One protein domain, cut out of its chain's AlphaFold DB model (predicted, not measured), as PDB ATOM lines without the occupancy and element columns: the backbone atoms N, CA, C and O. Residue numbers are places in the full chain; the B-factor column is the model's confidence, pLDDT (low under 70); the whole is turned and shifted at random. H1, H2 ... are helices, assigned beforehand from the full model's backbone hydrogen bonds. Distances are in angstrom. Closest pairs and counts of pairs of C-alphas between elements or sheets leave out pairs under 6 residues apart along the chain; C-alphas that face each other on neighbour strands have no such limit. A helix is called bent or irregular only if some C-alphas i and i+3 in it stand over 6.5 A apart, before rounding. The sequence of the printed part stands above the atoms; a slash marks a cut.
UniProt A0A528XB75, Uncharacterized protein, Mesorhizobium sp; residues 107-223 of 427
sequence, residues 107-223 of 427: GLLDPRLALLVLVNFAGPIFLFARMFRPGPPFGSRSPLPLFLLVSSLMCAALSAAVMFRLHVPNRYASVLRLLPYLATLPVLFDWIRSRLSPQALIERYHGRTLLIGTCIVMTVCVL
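Overview. This is residues 107 to 223 of the 427 residues of an uncharacterized protein of Mesorhizobium sp (UniProt A0A528XB75). One long helix, H3, bent but running nearly straight, is the spine of this domain: H2 folds back side by side with its first arm as a hairpin, and the bent helix H1 crosses it near its bend. Beyond H3 the chain turns through the little H4 into H5, whose residues 211 to 223 stick out free of the rest. The 117 printed residues hold five named helices, H1 to H5 in chain order, and no named strand; the class is all helix. The whole is loose, with a radius of gyration of the C-alphas of 18.5 A, and spans 60 by 40 by 27 A.

Arrangement. H3, residues 169 to 196, was assigned as one helix by its hydrogen bonds but is bent: C-alphas 182 and 185 are 7.1 A apart. Its arms H3a, residues 169 to 182, and H3b, residues 185 to 196, stand at a shallow tilt of 25 degrees. H3a is itself irregular, with C-alphas 177 and 180 6.7 A apart. H2, residues 144 to 161, touches H3a as a helical hairpin, opposite ways at a shallow tilt of 16 degrees; the closest C-alphas, of Ala 156 and Pro 169, are 4.2 A apart. H1, residues 111 to 132, likewise one helix by its hydrogen bonds, is bent, with C-alphas 120 and 123 6.9 A apart; its arms H1a, residues 111 to 120, and H1b, residues 123 to 132, stand at a steep tilt of 43 degrees. H1a touches residues 176 to 180 of H3a, closest at the C-alphas of Asn 120 and Pro 180, 5.4 A. H1b touches residues 185 to 188 of H3b, closest at the C-alphas of Gly 123 and Val 187, 6.0 A. H1b also touches residues 144 to 149 of H2, closest at the C-alphas of Pro 124 and Leu 146, 4.8 A. H4, residues 199 to 202, and H5, residues 208 to 223, touch no helix. Every O i to N i+4 pair is within hydrogen-bond range in H2, H3b and H5, against 5 of 6 in H1a, 4 of 6 in H1b and 3 of 10 in H3a, where 8 of 11 O i to N i+3 pairs are; H4 is too short for an i+4 pair.

Along the chain. H3a begins at C-alpha 169, (-128.540, 12.970, 577.008), and measures 21.5 A; H3b measures 15.9 A. H2 measures 25.5 A, H1a 14.7 A and H1b 15.2 A from C-alpha 123, (-110.865, -0.483, 580.043). H5 measures 21.8 A and ends at C-alpha 223, (-97.001, 20.645, 576.119).

Size, cuts and confidence. The C-alphas farthest apart, of Arg 165 and Arg 204, are 60.5 A apart. The printed part has no cut, and the link from H1 to H2 is long, with 11 residues. The model's pLDDT is under 70 at residues 135 to 139 and 197 to 210.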
ATOM      1  N   GLY A 107    -122.601   8.552 562.489       85.12
ATOM      2  CA  GLY A 107    -123.653   7.533 562.415       85.12
ATOM      3  C   GLY A 107    -123.166   6.110 562.706       85.12
ATOM      4  O   GLY A 107    -122.002   5.874 563.027       85.12
ATOM      5  N   LEU A 108    -124.077   5.136 562.591       85.62
ATOM      6  CA  LEU A 108    -123.842   3.731 562.968       85.62
ATOM      7  C   LEU A 108    -122.774   3.013 562.133       85.62
ATOM      8  O   LEU A 108    -122.141   2.081 562.621       85.62
ATOM      9  N   LEU A 109    -122.593   3.427 560.878       87.94
ATOM     10  CA  LEU A 109    -121.639   2.817 559.948       87.94
ATOM     11  C   LEU A 109    -120.260   3.489 559.980       87.94
ATOM     12  O   LEU A 109    -119.363   3.074 559.249       87.94
ATOM     13  N   ASP A 110    -120.074   4.522 560.806       89.12
ATOM     14  CA  ASP A 110    -118.783   5.189 560.933       89.12
ATOM     15  C   ASP A 110    -117.775   4.254 561.632       89.12
ATOM     16  O   ASP A 110    -117.994   3.871 562.787       89.12
ATOM     17  N   PRO A 111    -116.638   3.899 561.002       89.62
ATOM     18  CA  PRO A 111    -115.615   3.069 561.642       89.62
ATOM     19  C   PRO A 111    -115.065   3.685 562.939       89.62
ATOM     20  O   PRO A 111    -114.600   2.957 563.821       89.62
ATOM     21  N   ARG A 112    -115.147   5.012 563.109       91.06
ATOM     22  CA  ARG A 112    -114.765   5.695 564.353       91.06
ATOM     23  C   ARG A 112    -115.658   5.299 565.519       91.06
ATOM     24  O   ARG A 112    -115.165   5.251 566.641       91.06
ATOM     25  N   LEU A 113    -116.927   4.964 565.279       92.75
ATOM     26  CA  LEU A 113    -117.841   4.534 566.337       92.75
ATOM     27  C   LEU A 113    -117.327   3.265 567.024       92.75
ATOM     28  O   LEU A 113    -117.296   3.202 568.250       92.75
ATOM     29  N   ALA A 114    -116.852   2.283 566.252       91.75
ATOM     30  CA  ALA A 114    -116.273   1.061 566.808       91.75
ATOM     31  C   ALA A 114    -115.049   1.367 567.685       91.75
ATOM     32  O   ALA A 114    -114.913   0.809 568.776       91.75
ATOM     33  N   LEU A 115    -114.192   2.296 567.250       90.25
ATOM     34  CA  LEU A 115    -113.045   2.745 568.035       90.25
ATOM     35  C   LEU A 115    -113.479   3.474 569.314       90.25
ATOM     36  O   LEU A 115    -112.936   3.197 570.379       90.25
ATOM     37  N   LEU A 116    -114.467   4.368 569.240       91.75
ATOM     38  CA  LEU A 116    -114.998   5.095 570.397       91.75
ATOM     39  C   LEU A 116    -115.610   4.144 571.425       91.75
ATOM     40  O   LEU A 116    -115.324   4.266 572.617       91.75
ATOM     41  N   VAL A 117    -116.401   3.168 570.974       93.81
ATOM     42  CA  VAL A 117    -116.960   2.118 571.831       93.81
ATOM     43  C   VAL A 117    -115.832   1.300 572.454       93.81
ATOM     44  O   VAL A 117    -115.788   1.145 573.671       93.81
ATOM     45  N   LEU A 118    -114.861   0.838 571.666       92.44
ATOM     46  CA  LEU A 118    -113.731   0.076 572.189       92.44
ATOM     47  C   LEU A 118    -112.963   0.868 573.260       92.44
ATOM     48  O   LEU A 118    -112.732   0.370 574.360       92.44
ATOM     49  N   VAL A 119    -112.609   2.118 572.964       90.06
ATOM     50  CA  VAL A 119    -111.780   2.963 573.831       90.06
ATOM     51  C   VAL A 119    -112.516   3.384 575.105       90.06
ATOM     52  O   VAL A 119    -111.883   3.479 576.157       90.06
ATOM     53  N   ASN A 120    -113.835   3.580 575.070       92.94
ATOM     54  CA  ASN A 120    -114.604   3.942 576.265       92.94
ATOM     55  C   ASN A 120    -115.019   2.729 577.115       92.94
ATOM     56  O   ASN A 120    -115.143   2.866 578.330       92.94
ATOM     57  N   PHE A 121    -115.217   1.548 576.518       95.81
ATOM     58  CA  PHE A 121    -115.814   0.399 577.211       95.81
ATOM     59  C   PHE A 121    -114.791  -0.674 577.609       95.81
ATOM     60  O   PHE A 121    -114.947  -1.291 578.666       95.81
ATOM     61  N   ALA A 122    -113.726  -0.891 576.828       94.56
ATOM     62  CA  ALA A 122    -112.794  -1.996 577.067       94.56
ATOM     63  C   ALA A 122    -112.084  -1.892 578.424       94.56
ATOM     64  O   ALA A 122    -112.061  -2.864 579.176       94.56
ATOM     65  N   GLY A 123    -111.541  -0.718 578.765       93.06
ATOM     66  CA  GLY A 123    -110.865  -0.483 580.043       93.06
ATOM     67  C   GLY A 123    -111.766  -0.740 581.254       93.06
ATOM     68  O   GLY A 123    -111.406  -1.568 582.095       93.06
ATOM     69  N   PRO A 124    -112.938  -0.082 581.358       95.50
ATOM     70  CA  PRO A 124    -113.876  -0.305 582.456       95.50
ATOM     71  C   PRO A 124    -114.306  -1.766 582.612       95.50
ATOM     72  O   PRO A 124    -114.269  -2.294 583.725       95.50
ATOM     73  N   ILE A 125    -114.655  -2.434 581.506       95.62
ATOM     74  CA  ILE A 125    -115.059  -3.848 581.516       95.62
ATOM     75  C   ILE A 125    -113.896  -4.729 581.974       95.62
ATOM     76  O   ILE A 125    -114.083  -5.606 582.817       95.62
ATOM     77  N   PHE A 126    -112.685  -4.486 581.472       94.06
ATOM     78  CA  PHE A 126    -111.504  -5.262 581.838       94.06
ATOM     79  C   PHE A 126    -111.135  -5.104 583.320       94.06
ATOM     80  O   PHE A 126    -110.903  -6.103 584.006       94.06
ATOM     81  N   LEU A 127    -111.115  -3.868 583.838       92.38
ATOM     82  CA  LEU A 127    -110.819  -3.588 585.248       92.38
ATOM     83  C   LEU A 127    -111.847  -4.222 586.185       92.38
ATOM     84  O   LEU A 127    -111.468  -4.760 587.228       92.38
ATOM     85  N   PHE A 128    -113.123  -4.203 585.798       93.31
ATOM     86  CA  PHE A 128    -114.185  -4.863 586.543       93.31
ATOM     87  C   PHE A 128    -114.062  -6.389 586.482       93.31
ATOM     88  O   PHE A 128    -114.081  -7.047 587.519       93.31
ATOM     89  N   ALA A 129    -113.848  -6.974 585.300       92.00
ATOM     90  CA  ALA A 129    -113.677  -8.419 585.140       92.00
ATOM     91  C   ALA A 129    -112.474  -8.959 585.938       92.00
ATOM     92  O   ALA A 129    -112.521 -10.071 586.469       92.00
ATOM     93  N   ARG A 130    -111.404  -8.164 586.090       89.94
ATOM     94  CA  ARG A 130    -110.232  -8.517 586.908       89.94
ATOM     95  C   ARG A 130    -110.554  -8.632 588.405       89.94
ATOM     96  O   ARG A 130    -109.798  -9.288 589.116       89.94
ATOM     97  N   MET A 131    -111.666  -8.067 588.884       88.88
ATOM     98  CA  MET A 131    -112.122  -8.231 590.273       88.88
ATOM     99  C   MET A 131    -112.496  -9.684 590.602       88.88
ATOM    100  O   MET A 131    -112.342 -10.097 591.746       88.88
ATOM    101  N   PHE A 132    -112.934 -10.461 589.606       88.81
ATOM    102  CA  PHE A 132    -113.373 -11.853 589.771       88.81
ATOM    103  C   PHE A 132    -112.257 -12.879 589.558       88.81
ATOM    104  O   PHE A 132    -112.456 -14.069 589.791       88.81
ATOM    105  N   ARG A 133    -111.080 -12.450 589.087       85.06
ATOM    106  CA  ARG A 133    -109.959 -13.349 588.801       85.06
ATOM    107  C   ARG A 133    -108.934 -13.330 589.941       85.06
ATOM    108  O   ARG A 133    -108.511 -12.242 590.349       85.06
ATOM    109  N   PRO A 134    -108.451 -14.497 590.408       70.56
ATOM    110  CA  PRO A 134    -107.265 -14.563 591.253       70.56
ATOM    111  C   PRO A 134    -106.044 -14.170 590.407       70.56
ATOM    112  O   PRO A 134    -105.493 -14.966 589.659       70.56
ATOM    113  N   GLY A 135    -105.685 -12.888 590.439       63.28
ATOM    114  CA  GLY A 135    -104.513 -12.351 589.744       63.28
ATOM    115  C   GLY A 135    -103.358 -12.024 590.695       63.28
ATOM    116  O   GLY A 135    -103.585 -11.946 591.908       63.28
ATOM    117  N   PRO A 136    -102.152 -11.748 590.165       58.75
ATOM    118  CA  PRO A 136    -101.015 -11.284 590.959       58.75
ATOM    119  C   PRO A 136    -101.363 -10.017 591.774       58.75
ATOM    120  O   PRO A 136    -102.294  -9.285 591.402       58.75
ATOM    121  N   PRO A 137    -100.628  -9.735 592.871       55.03
ATOM    122  CA  PRO A 137    -100.874  -8.578 593.745       55.03
ATOM    123  C   PRO A 137    -100.691  -7.232 593.028       55.03
ATOM    124  O   PRO A 137    -101.188  -6.210 593.489       55.03
ATOM    125  N   PHE A 138    -100.022  -7.238 591.873       54.75
ATOM    126  CA  PHE A 138     -99.783  -6.061 591.052       54.75
ATOM    127  C   PHE A 138    -100.780  -5.981 589.881       54.75
ATOM    128  O   PHE A 138    -101.057  -6.971 589.196       54.75
ATOM    129  N   GLY A 139    -101.318  -4.780 589.660       63.19
ATOM    130  CA  GLY A 139    -102.258  -4.436 588.590       63.19
ATOM    131  C   GLY A 139    -103.585  -3.907 589.135       63.19
ATOM    132  O   GLY A 139    -104.235  -4.558 589.956       63.19
ATOM    133  N   SER A 140    -103.975  -2.720 588.671       73.06
ATOM    134  CA  SER A 140    -105.169  -2.008 589.129       73.06
ATOM    135  C   SER A 140    -106.431  -2.853 588.951       73.06
ATOM    136  O   SER A 140    -106.666  -3.437 587.893       73.06
ATOM    137  N   ARG A 141    -107.262  -2.904 589.994       86.00
ATOM    138  CA  ARG A 141    -108.607  -3.486 589.957       86.00
ATOM    139  C   ARG A 141    -109.547  -2.452 590.547       86.00
ATOM    140  O   ARG A 141    -109.299  -1.962 591.647       86.00
ATOM    141  N   SER A 142    -110.567  -2.058 589.799       90.25
ATOM    142  CA  SER A 142    -111.495  -1.033 590.258       90.25
ATOM    143  C   SER A 142    -112.841  -1.185 589.565       90.25
ATOM    144  O   SER A 142    -112.875  -1.274 588.336       90.25
ATOM    145  N   PRO A 143    -113.950  -1.173 590.319       93.56
ATOM    146  CA  PRO A 143    -115.287  -1.129 589.746       93.56
ATOM    147  C   PRO A 143    -115.701   0.292 589.334       93.56
ATOM    148  O   PRO A 143    -116.646   0.451 588.566       93.56
ATOM    149  N   LEU A 144    -115.003   1.329 589.821       94.44
ATOM    150  CA  LEU A 144    -115.426   2.724 589.675       94.44
ATOM    151  C   LEU A 144    -115.576   3.168 588.212       94.44
ATOM    152  O   LEU A 144    -116.583   3.806 587.915       94.44
ATOM    153  N   PRO A 145    -114.669   2.818 587.276       95.44
ATOM    154  CA  PRO A 145    -114.868   3.184 585.877       95.44
ATOM    155  C   PRO A 145    -116.106   2.527 585.257       95.44
ATOM    156  O   PRO A 145    -116.777   3.155 584.444       95.44
ATOM    157  N   LEU A 146    -116.447   1.294 585.658       96.31
ATOM    158  CA  LEU A 146    -117.676   0.645 585.192       96.31
ATOM    159  C   LEU A 146    -118.913   1.316 585.796       96.31
ATOM    160  O   LEU A 146    -119.879   1.555 585.083       96.31
ATOM    161  N   PHE A 147    -118.886   1.665 587.083       96.75
ATOM    162  CA  PHE A 147    -119.990   2.394 587.714       96.75
ATOM    163  C   PHE A 147    -120.201   3.762 587.074       96.75
ATOM    164  O   PHE A 147    -121.345   4.161 586.864       96.75
ATOM    165  N   LEU A 148    -119.120   4.451 586.702       96.88
ATOM    166  CA  LEU A 148    -119.186   5.708 585.962       96.88
ATOM    167  C   LEU A 148    -119.803   5.520 584.573       96.88
ATOM    168  O   LEU A 148    -120.691   6.287 584.201       96.88
ATOM    169  N   LEU A 149    -119.382   4.483 583.841       97.12
ATOM    170  CA  LEU A 149    -119.952   4.117 582.545       97.12
ATOM    171  C   LEU A 149    -121.458   3.847 582.652       97.12
ATOM    172  O   LEU A 149    -122.252   4.489 581.966       97.12
ATOM    173  N   VAL A 150    -121.857   2.946 583.551       97.38
ATOM    174  CA  VAL A 150    -123.258   2.545 583.742       97.38
ATOM    175  C   VAL A 150    -124.109   3.724 584.208       97.38
ATOM    176  O   VAL A 150    -125.165   3.963 583.635       97.38
ATOM    177  N   SER A 151    -123.641   4.501 585.188       97.25
ATOM    178  CA  SER A 151    -124.373   5.669 585.696       97.25
ATOM    179  C   SER A 151    -124.586   6.723 584.611       97.25
ATOM    180  O   SER A 151    -125.690   7.245 584.466       97.25
ATOM    181  N   SER A 152    -123.556   7.008 583.808       96.50
ATOM    182  CA  SER A 152    -123.652   7.991 582.721       96.50
ATOM    183  C   SER A 152    -124.634   7.537 581.639       96.50
ATOM    184  O   SER A 152    -125.473   8.327 581.214       96.50
ATOM    185  N   LEU A 153    -124.573   6.263 581.228       97.06
ATOM    186  CA  LEU A 153    -125.486   5.695 580.231       97.06
ATOM    187  C   LEU A 153    -126.923   5.600 580.751       97.06
ATOM    188  O   LEU A 153    -127.851   5.925 580.019       97.06
ATOM    189  N   MET A 154    -127.113   5.216 582.013       97.12
ATOM    190  CA  MET A 154    -128.428   5.172 582.653       97.12
ATOM    191  C   MET A 154    -129.058   6.568 582.691       97.12
ATOM    192  O   MET A 154    -130.189   6.743 582.247       97.12
ATOM    193  N   CYS A 155    -128.329   7.582 583.165       96.38
ATOM    194  CA  CYS A 155    -128.831   8.955 583.189       96.38
ATOM    195  C   CYS A 155    -129.075   9.513 581.778       96.38
ATOM    196  O   CYS A 155    -130.075  10.198 581.563       96.38
ATOM    197  N   ALA A 156    -128.213   9.195 580.807       96.44
ATOM    198  CA  ALA A 156    -128.411   9.578 579.411       96.44
ATOM    199  C   ALA A 156    -129.666   8.921 578.811       96.44
ATOM    200  O   ALA A 156    -130.457   9.605 578.168       96.44
ATOM    201  N   ALA A 157    -129.897   7.632 579.068       96.31
ATOM    202  CA  ALA A 157    -131.087   6.915 578.614       96.31
ATOM    203  C   ALA A 157    -132.370   7.474 579.248       96.31
ATOM    204  O   ALA A 157    -133.349   7.714 578.544       96.31
ATOM    205  N   LEU A 158    -132.347   7.762 580.557       96.00
ATOM    206  CA  LEU A 158    -133.458   8.426 581.243       96.00
ATOM    207  C   LEU A 158    -133.740   9.802 580.629       96.00
ATOM    208  O   LEU A 158    -134.887  10.117 580.332       96.00
ATOM    209  N   SER A 159    -132.699  10.600 580.380       94.88
ATOM    210  CA  SER A 159    -132.817  11.905 579.723       94.88
ATOM    211  C   SER A 159    -133.360  11.800 578.297       94.88
ATOM    212  O   SER A 159    -134.183  12.628 577.916       94.88
ATOM    213  N   ALA A 160    -132.972  10.775 577.536       94.62
ATOM    214  CA  ALA A 160    -133.488  10.539 576.190       94.62
ATOM    215  C   ALA A 160    -134.981  10.182 576.213       94.62
ATOM    216  O   ALA A 160    -135.743  10.689 575.391       94.62
ATOM    217  N   ALA A 161    -135.409   9.368 577.183       94.19
ATOM    218  CA  ALA A 161    -136.803   8.954 577.337       94.19
ATOM    219  C   ALA A 161    -137.741  10.127 577.671       94.19
ATOM    220  O   ALA A 161    -138.886  10.152 577.225       94.19
ATOM    221  N   VAL A 162    -137.258  11.117 578.430       92.31
ATOM    222  CA  VAL A 162    -138.022  12.325 578.801       92.31
ATOM    223  C   VAL A 162    -137.398  13.594 578.218       92.31
ATOM    224  O   VAL A 162    -137.308  14.614 578.905       92.31
ATOM    225  N   MET A 163    -136.948  13.515 576.960       88.75
ATOM    226  CA  MET A 163    -136.204  14.560 576.243       88.75
ATOM    227  C   MET A 163    -136.678  15.979 576.596       88.75
ATOM    228  O   MET A 163    -137.875  16.260 576.646       88.75
ATOM    229  N   PHE A 164    -135.714  16.866 576.855       91.12
ATOM    230  CA  PHE A 164    -135.884  18.253 577.312       91.12
ATOM    231  C   PHE A 164    -136.337  18.440 578.769       91.12
ATOM    232  O   PHE A 164    -135.901  19.410 579.385       91.12
ATOM    233  N   ARG A 165    -137.092  17.514 579.386       90.38
ATOM    234  CA  ARG A 165    -137.455  17.620 580.821       90.38
ATOM    235  C   ARG A 165    -136.266  17.396 581.744       90.38
ATOM    236  O   ARG A 165    -136.082  18.132 582.705       90.38
ATOM    237  N   LEU A 166    -135.449  16.392 581.436       89.56
ATOM    238  CA  LEU A 166    -134.186  16.130 582.132       89.56
ATOM    239  C   LEU A 166    -132.992  16.694 581.360       89.56
ATOM    240  O   LEU A 166    -131.883  16.199 581.524       89.56
ATOM    241  N   HIS A 167    -133.184  17.733 580.540       90.75
ATOM    242  CA  HIS A 167    -132.165  18.229 579.609       90.75
ATOM    243  C   HIS A 167    -131.773  17.160 578.557       90.75
ATOM    244  O   HIS A 167    -132.510  16.189 578.375       90.75
ATOM    245  N   VAL A 168    -130.676  17.356 577.813       92.94
ATOM    246  CA  VAL A 168    -130.246  16.446 576.728       92.94
ATOM    247  C   VAL A 168    -129.261  15.350 577.176       92.94
ATOM    248  O   VAL A 168    -128.401  15.629 578.023       92.94
ATOM    249  N   PRO A 169    -129.301  14.145 576.560       95.25
ATOM    250  CA  PRO A 169    -128.540  12.970 577.008       95.25
ATOM    251  C   PRO A 169    -127.028  13.190 577.046       95.25
ATOM    252  O   PRO A 169    -126.363  12.802 578.009       95.25
ATOM    253  N   ASN A 170    -126.493  13.891 576.045       93.88
ATOM    254  CA  ASN A 170    -125.075  14.232 575.950       93.88
ATOM    255  C   ASN A 170    -124.526  14.895 577.229       93.88
ATOM    256  O   ASN A 170    -123.394  14.645 577.628       93.88
ATOM    257  N   ARG A 171    -125.315  15.707 577.954       92.38
ATOM    258  CA  ARG A 171    -124.814  16.335 579.194       92.38
ATOM    259  C   ARG A 171    -124.519  15.329 580.302       92.38
ATOM    260  O   ARG A 171    -123.603  15.580 581.082       92.38
ATOM    261  N   TYR A 172    -125.218  14.198 580.332       94.88
ATOM    262  CA  TYR A 172    -124.927  13.090 581.246       94.88
ATOM    263  C   TYR A 172    -123.807  12.199 580.702       94.88
ATOM    264  O   TYR A 172    -122.909  11.818 581.448       94.88
ATOM    265  N   ALA A 173    -123.810  11.930 579.394       94.50
ATOM    266  CA  ALA A 173    -122.799  11.105 578.733       94.50
ATOM    267  C   ALA A 173    -121.423  11.783 578.599       94.50
ATOM    268  O   ALA A 173    -120.418  11.095 578.477       94.50
ATOM    269  N   SER A 174    -121.332  13.112 578.682       89.19
ATOM    270  CA  SER A 174    -120.070  13.852 578.526       89.19
ATOM    271  C   SER A 174    -118.964  13.428 579.501       89.19
ATOM    272  O   SER A 174    -117.782  13.582 579.193       89.19
ATOM    273  N   VAL A 175    -119.330  12.845 580.648       86.12
ATOM    274  CA  VAL A 175    -118.380  12.318 581.640       86.12
ATOM    275  C   VAL A 175    -117.665  11.057 581.130       86.12
ATOM    276  O   VAL A 175    -116.550  10.764 581.561       86.12
ATOM    277  N   LEU A 176    -118.245  10.352 580.150       89.62
ATOM    278  CA  LEU A 176    -117.633   9.188 579.503       89.62
ATOM    279  C   LEU A 176    -116.300   9.533 578.837       89.62
ATOM    280  O   LEU A 176    -115.400   8.704 578.855       89.62
ATOM    281  N   ARG A 177    -116.109  10.778 578.376       87.62
ATOM    282  CA  ARG A 177    -114.830  11.255 577.814       87.62
ATOM    283  C   ARG A 177    -113.640  11.100 578.764       87.62
ATOM    284  O   ARG A 177    -112.499  11.135 578.319       87.62
ATOM    285  N   LEU A 178    -113.882  10.930 580.066       87.50
ATOM    286  CA  LEU A 178    -112.837  10.671 581.055       87.50
ATOM    287  C   LEU A 178    -112.427   9.190 581.119       87.50
ATOM    288  O   LEU A 178    -111.312   8.889 581.540       87.50
ATOM    289  N   LEU A 179    -113.286   8.254 580.703       91.12
ATOM    290  CA  LEU A 179    -113.041   6.810 580.814       91.12
ATOM    291  C   LEU A 179    -111.795   6.315 580.071       91.12
ATOM    292  O   LEU A 179    -111.082   5.486 580.648       91.12
ATOM    293  N   PRO A 180    -111.463   6.809 578.862       89.44
ATOM    294  CA  PRO A 180    -110.233   6.410 578.193       89.44
ATOM    295  C   PRO A 180    -109.003   6.692 579.059       89.44
ATOM    296  O   PRO A 180    -108.120   5.847 579.172       89.44
ATOM    297  N   TYR A 181    -108.985   7.835 579.747       87.31
ATOM    298  CA  TYR A 181    -107.882   8.256 580.611       87.31
ATOM    299  C   TYR A 181    -107.884   7.552 581.971       87.31
ATOM    300  O   TYR A 181    -106.822   7.228 582.496       87.31
ATOM    301  N   LEU A 182    -109.063   7.294 582.540       87.06
ATOM    302  CA  LEU A 182    -109.202   6.679 583.864       87.06
ATOM    303  C   LEU A 182    -109.073   5.152 583.850       87.06
ATOM    304  O   LEU A 182    -108.770   4.560 584.885       87.06
ATOM    305  N   ALA A 183    -109.327   4.506 582.711       91.38
ATOM    306  CA  ALA A 183    -109.398   3.051 582.630       91.38
ATOM    307  C   ALA A 183    -108.624   2.473 581.447       91.38
ATOM    308  O   ALA A 183    -107.698   1.689 581.653       91.38
ATOM    309  N   THR A 184    -108.970   2.843 580.215       88.00
ATOM    310  CA  THR A 184    -108.451   2.144 579.028       88.00
ATOM    311  C   THR A 184    -106.958   2.364 578.812       88.00
ATOM    312  O   THR A 184    -106.234   1.392 578.614       88.00
ATOM    313  N   LEU A 185    -106.467   3.601 578.911       85.50
ATOM    314  CA  LEU A 185    -105.043   3.914 578.779       85.50
ATOM    315  C   LEU A 185    -104.199   3.283 579.901       85.50
ATOM    316  O   LEU A 185    -103.198   2.649 579.568       85.50
ATOM    317  N   PRO A 186    -104.582   3.351 581.196       85.62
ATOM    318  CA  PRO A 186    -103.884   2.612 582.249       85.62
ATOM    319  C   PRO A 186    -103.825   1.099 582.007       85.62
ATOM    320  O   PRO A 186    -102.775   0.490 582.207       85.62
ATOM    321  N   VAL A 187    -104.927   0.487 581.552       87.38
ATOM    322  CA  VAL A 187    -104.971  -0.948 581.219       87.38
ATOM    323  C   VAL A 187    -104.047  -1.270 580.050       87.38
ATOM    324  O   VAL A 187    -103.281  -2.229 580.123       87.38
ATOM    325  N   LEU A 188    -104.091  -0.463 578.987       84.88
ATOM    326  CA  LEU A 188    -103.226  -0.625 577.825       84.88
ATOM    327  C   LEU A 188    -101.753  -0.479 578.216       84.88
ATOM    328  O   LEU A 188    -100.931  -1.294 577.812       84.88
ATOM    329  N   PHE A 189    -101.419   0.510 579.046       83.44
ATOM    330  CA  PHE A 189    -100.061   0.724 579.531       83.44
ATOM    331  C   PHE A 189     -99.565  -0.443 580.394       83.44
ATOM    332  O   PHE A 189     -98.448  -0.917 580.186       83.44
ATOM    333  N   ASP A 190    -100.390  -0.960 581.315       81.88
ATOM    334  CA  ASP A 190    -100.058  -2.152 582.110       81.88
ATOM    335  C   ASP A 190     -99.821  -3.375 581.209       81.88
ATOM    336  O   ASP A 190     -98.844  -4.106 581.389       81.88
ATOM    337  N   TRP A 191    -100.663  -3.554 580.185       83.31
ATOM    338  CA  TRP A 191    -100.522  -4.626 579.201       83.31
ATOM    339  C   TRP A 191     -99.228  -4.501 578.382       83.31
ATOM    340  O   TRP A 191     -98.454  -5.459 578.331       83.31
ATOM    341  N   ILE A 192     -98.936  -3.325 577.816       80.50
ATOM    342  CA  ILE A 192     -97.702  -3.052 577.059       80.50
ATOM    343  C   ILE A 192     -96.474  -3.302 577.940       80.50
ATOM    344  O   ILE A 192     -95.575  -4.048 577.552       80.50
ATOM    345  N   ARG A 193     -96.455  -2.742 579.156       75.44
ATOM    346  CA  ARG A 193     -95.365  -2.922 580.127       75.44
ATOM    347  C   ARG A 193     -95.127  -4.398 580.442       75.44
ATOM    348  O   ARG A 193     -93.980  -4.820 580.531       75.44
ATOM    349  N   SER A 194     -96.193  -5.187 580.591       75.25
ATOM    350  CA  SER A 194     -96.087  -6.622 580.880       75.25
ATOM    351  C   SER A 194     -95.512  -7.450 579.722       75.25
ATOM    352  O   SER A 194     -94.994  -8.538 579.956       75.25
ATOM    353  N   ARG A 195     -95.584  -6.944 578.481       77.44
ATOM    354  CA  ARG A 195     -95.096  -7.617 577.266       77.44
ATOM    355  C   ARG A 195     -93.721  -7.135 576.811       77.44
ATOM    356  O   ARG A 195     -92.964  -7.927 576.267       77.44
ATOM    357  N   LEU A 196     -93.406  -5.857 577.028       71.50
ATOM    358  CA  LEU A 196     -92.176  -5.208 576.555       71.50
ATOM    359  C   LEU A 196     -91.065  -5.120 577.607       71.50
ATOM    360  O   LEU A 196     -90.033  -4.515 577.346       71.50
ATOM    361  N   SER A 197     -91.257  -5.681 578.799       56.47
ATOM    362  CA  SER A 197     -90.249  -5.691 579.862       56.47
ATOM    363  C   SER A 197     -89.395  -6.966 579.795       56.47
ATOM    364  O   SER A 197     -89.839  -7.993 580.318       56.47
ATOM    365  N   PRO A 198     -88.140  -6.938 579.298       57.47
ATOM    366  CA  PRO A 198     -87.135  -7.845 579.824       57.47
ATOM    367  C   PRO A 198     -86.863  -7.377 581.252       57.47
ATOM    368  O   PRO A 198     -86.385  -6.259 581.456       57.47
ATOM    369  N   GLN A 199     -87.174  -8.205 582.247       56.94
ATOM    370  CA  GLN A 199     -86.941  -7.899 583.667       56.94
ATOM    371  C   GLN A 199     -85.503  -7.380 583.929       56.94
ATOM    372  O   GLN A 199     -85.303  -6.518 584.779       56.94
ATOM    373  N   ALA A 200     -84.535  -7.771 583.089       53.53
ATOM    374  CA  ALA A 200     -83.143  -7.317 583.098       53.53
ATOM    375  C   ALA A 200     -82.896  -5.819 582.781       53.53
ATOM    376  O   ALA A 200     -81.881  -5.269 583.207       53.53
ATOM    377  N   LEU A 201     -83.767  -5.135 582.025       53.69
ATOM    378  CA  LEU A 201     -83.565  -3.717 581.666       53.69
ATOM    379  C   LEU A 201     -84.093  -2.757 582.743       53.69
ATOM    380  O   LEU A 201     -83.579  -1.648 582.891       53.69
ATOM    381  N   ILE A 202     -85.100  -3.196 583.502       54.78
ATOM    382  CA  ILE A 202     -85.723  -2.419 584.577       54.78
ATOM    383  C   ILE A 202     -84.814  -2.417 585.811       54.78
ATOM    384  O   ILE A 202     -84.519  -1.331 586.310       54.78
ATOM    385  N   GLU A 203     -84.254  -3.572 586.199       57.81
ATOM    386  CA  GLU A 203     -83.328  -3.703 587.343       57.81
ATOM    387  C   GLU A 203     -82.054  -2.848 587.221       57.81
ATOM    388  O   GLU A 203     -81.480  -2.425 588.223       57.81
ATOM    389  N   ARG A 204     -81.633  -2.507 585.996       55.69
ATOM    390  CA  ARG A 204     -80.369  -1.800 585.746       55.69
ATOM    391  C   ARG A 204     -80.453  -0.267 585.814       55.69
ATOM    392  O   ARG A 204     -79.417   0.377 585.957       55.69
ATOM    393  N   TYR A 205     -81.642   0.340 585.720       56.72
ATOM    394  CA  TYR A 205     -81.768   1.801 585.546       56.72
ATOM    395  C   TYR A 205     -82.813   2.498 586.447       56.72
ATOM    396  O   TYR A 205     -83.181   3.642 586.183       56.72
ATOM    397  N   HIS A 206     -83.231   1.873 587.553       62.28
ATOM    398  CA  HIS A 206     -84.354   2.294 588.417       62.28
ATOM    399  C   HIS A 206     -84.488   3.802 588.731       62.28
ATOM    400  O   HIS A 206     -85.610   4.302 588.775       62.28
ATOM    401  N   GLY A 207     -83.393   4.548 588.931       59.34
ATOM    402  CA  GLY A 207     -83.461   5.984 589.255       59.34
ATOM    403  C   GLY A 207     -83.531   6.914 588.037       59.34
ATOM    404  O   GLY A 207     -84.341   7.841 587.995       59.34
ATOM    405  N   ARG A 208     -82.694   6.670 587.017       62.66
ATOM    406  CA  ARG A 208     -82.549   7.582 585.866       62.66
ATOM    407  C   ARG A 208     -83.679   7.427 584.855       62.66
ATOM    408  O   ARG A 208     -84.164   8.441 584.367       62.66
ATOM    409  N   THR A 209     -84.143   6.209 584.564       64.44
ATOM    410  CA  THR A 209     -85.273   6.009 583.635       64.44
ATOM    411  C   THR A 209     -86.593   6.464 584.232       64.44
ATOM    412  O   THR A 209     -87.424   6.976 583.490       64.44
ATOM    413  N   LEU A 210     -86.792   6.332 585.548       62.75
ATOM    414  CA  LEU A 210     -87.997   6.838 586.210       62.75
ATOM    415  C   LEU A 210     -88.024   8.370 586.190       62.75
ATOM    416  O   LEU A 210     -89.049   8.948 585.840       62.75
ATOM    417  N   LEU A 211     -86.900   9.026 586.497       70.00
ATOM    418  CA  LEU A 211     -86.788  10.484 586.432       70.00
ATOM    419  C   LEU A 211     -86.974  10.991 584.997       70.00
ATOM    420  O   LEU A 211     -87.807  11.859 584.770       70.00
ATOM    421  N   ILE A 212     -86.268  10.409 584.021       76.44
ATOM    422  CA  ILE A 212     -86.387  10.785 582.604       76.44
ATOM    423  C   ILE A 212     -87.807  10.517 582.096       76.44
ATOM    424  O   ILE A 212     -88.392  11.382 581.458       76.44
ATOM    425  N   GLY A 213     -88.397   9.366 582.424       73.31
ATOM    426  CA  GLY A 213     -89.773   9.032 582.061       73.31
ATOM    427  C   GLY A 213     -90.788   9.992 582.680       73.31
ATOM    428  O   GLY A 213     -91.678  10.466 581.982       73.31
ATOM    429  N   THR A 214     -90.617  10.353 583.953       70.81
ATOM    430  CA  THR A 214     -91.474  11.335 584.636       70.81
ATOM    431  C   THR A 214     -91.302  12.724 584.027       70.81
ATOM    432  O   THR A 214     -92.296  13.390 583.770       70.81
ATOM    433  N   CYS A 215     -90.073  13.150 583.726       74.19
ATOM    434  CA  CYS A 215     -89.798  14.417 583.050       74.19
ATOM    435  C   CYS A 215     -90.386  14.445 581.637       74.19
ATOM    436  O   CYS A 215     -90.975  15.453 581.262       74.19
ATOM    437  N   ILE A 216     -90.290  13.357 580.868       80.06
ATOM    438  CA  ILE A 216     -90.904  13.248 579.539       80.06
ATOM    439  C   ILE A 216     -92.423  13.310 579.661       80.06
ATOM    440  O   ILE A 216     -93.036  14.114 578.972       80.06
ATOM    441  N   VAL A 217     -93.040  12.532 580.556       76.19
ATOM    442  CA  VAL A 217     -94.497  12.557 580.762       76.19
ATOM    443  C   VAL A 217     -94.955  13.937 581.220       76.19
ATOM    444  O   VAL A 217     -95.892  14.470 580.647       76.19
ATOM    445  N   MET A 218     -94.268  14.564 582.178       71.12
ATOM    446  CA  MET A 218     -94.570  15.927 582.620       71.12
ATOM    447  C   MET A 218     -94.406  16.939 581.489       71.12
ATOM    448  O   MET A 218     -95.266  17.793 581.320       71.12
ATOM    449  N   THR A 219     -93.355  16.826 580.679       76.56
ATOM    450  CA  THR A 219     -93.120  17.718 579.535       76.56
ATOM    451  C   THR A 219     -94.197  17.529 578.472       76.56
ATOM    452  O   THR A 219     -94.740  18.507 577.974       76.56
ATOM    453  N   VAL A 220     -94.578  16.285 578.173       79.31
ATOM    454  CA  VAL A 220     -95.675  15.951 577.255       79.31
ATOM    455  C   VAL A 220     -97.011  16.429 577.810       79.31
ATOM    456  O   VAL A 220     -97.791  16.986 577.056       79.31
ATOM    457  N   CYS A 221     -97.282  16.285 579.108       71.94
ATOM    458  CA  CYS A 221     -98.493  16.801 579.742       71.94
ATOM    459  C   CYS A 221     -98.534  18.333 579.723       71.94
ATOM    460  O   CYS A 221     -99.572  18.897 579.400       71.94
ATOM    461  N   VAL A 222     -97.423  19.018 580.010       76.56
ATOM    462  CA  VAL A 222     -97.323  20.488 579.951       76.56
ATOM    463  C   VAL A 222     -97.464  20.995 578.516       76.56
ATOM    464  O   VAL A 222     -98.189  21.960 578.286       76.56
ATOM    465  N   LEU A 223     -96.835  20.334 577.540       73.88
ATOM    466  CA  LEU A 223     -97.001  20.645 576.119       73.88
ATOM    467  C   LEU A 223     -98.432  20.361 575.664       73.88
ATOM    468  O   LEU A 223     -99.037  21.207 575.019       73.88
TER     469      LEU A 223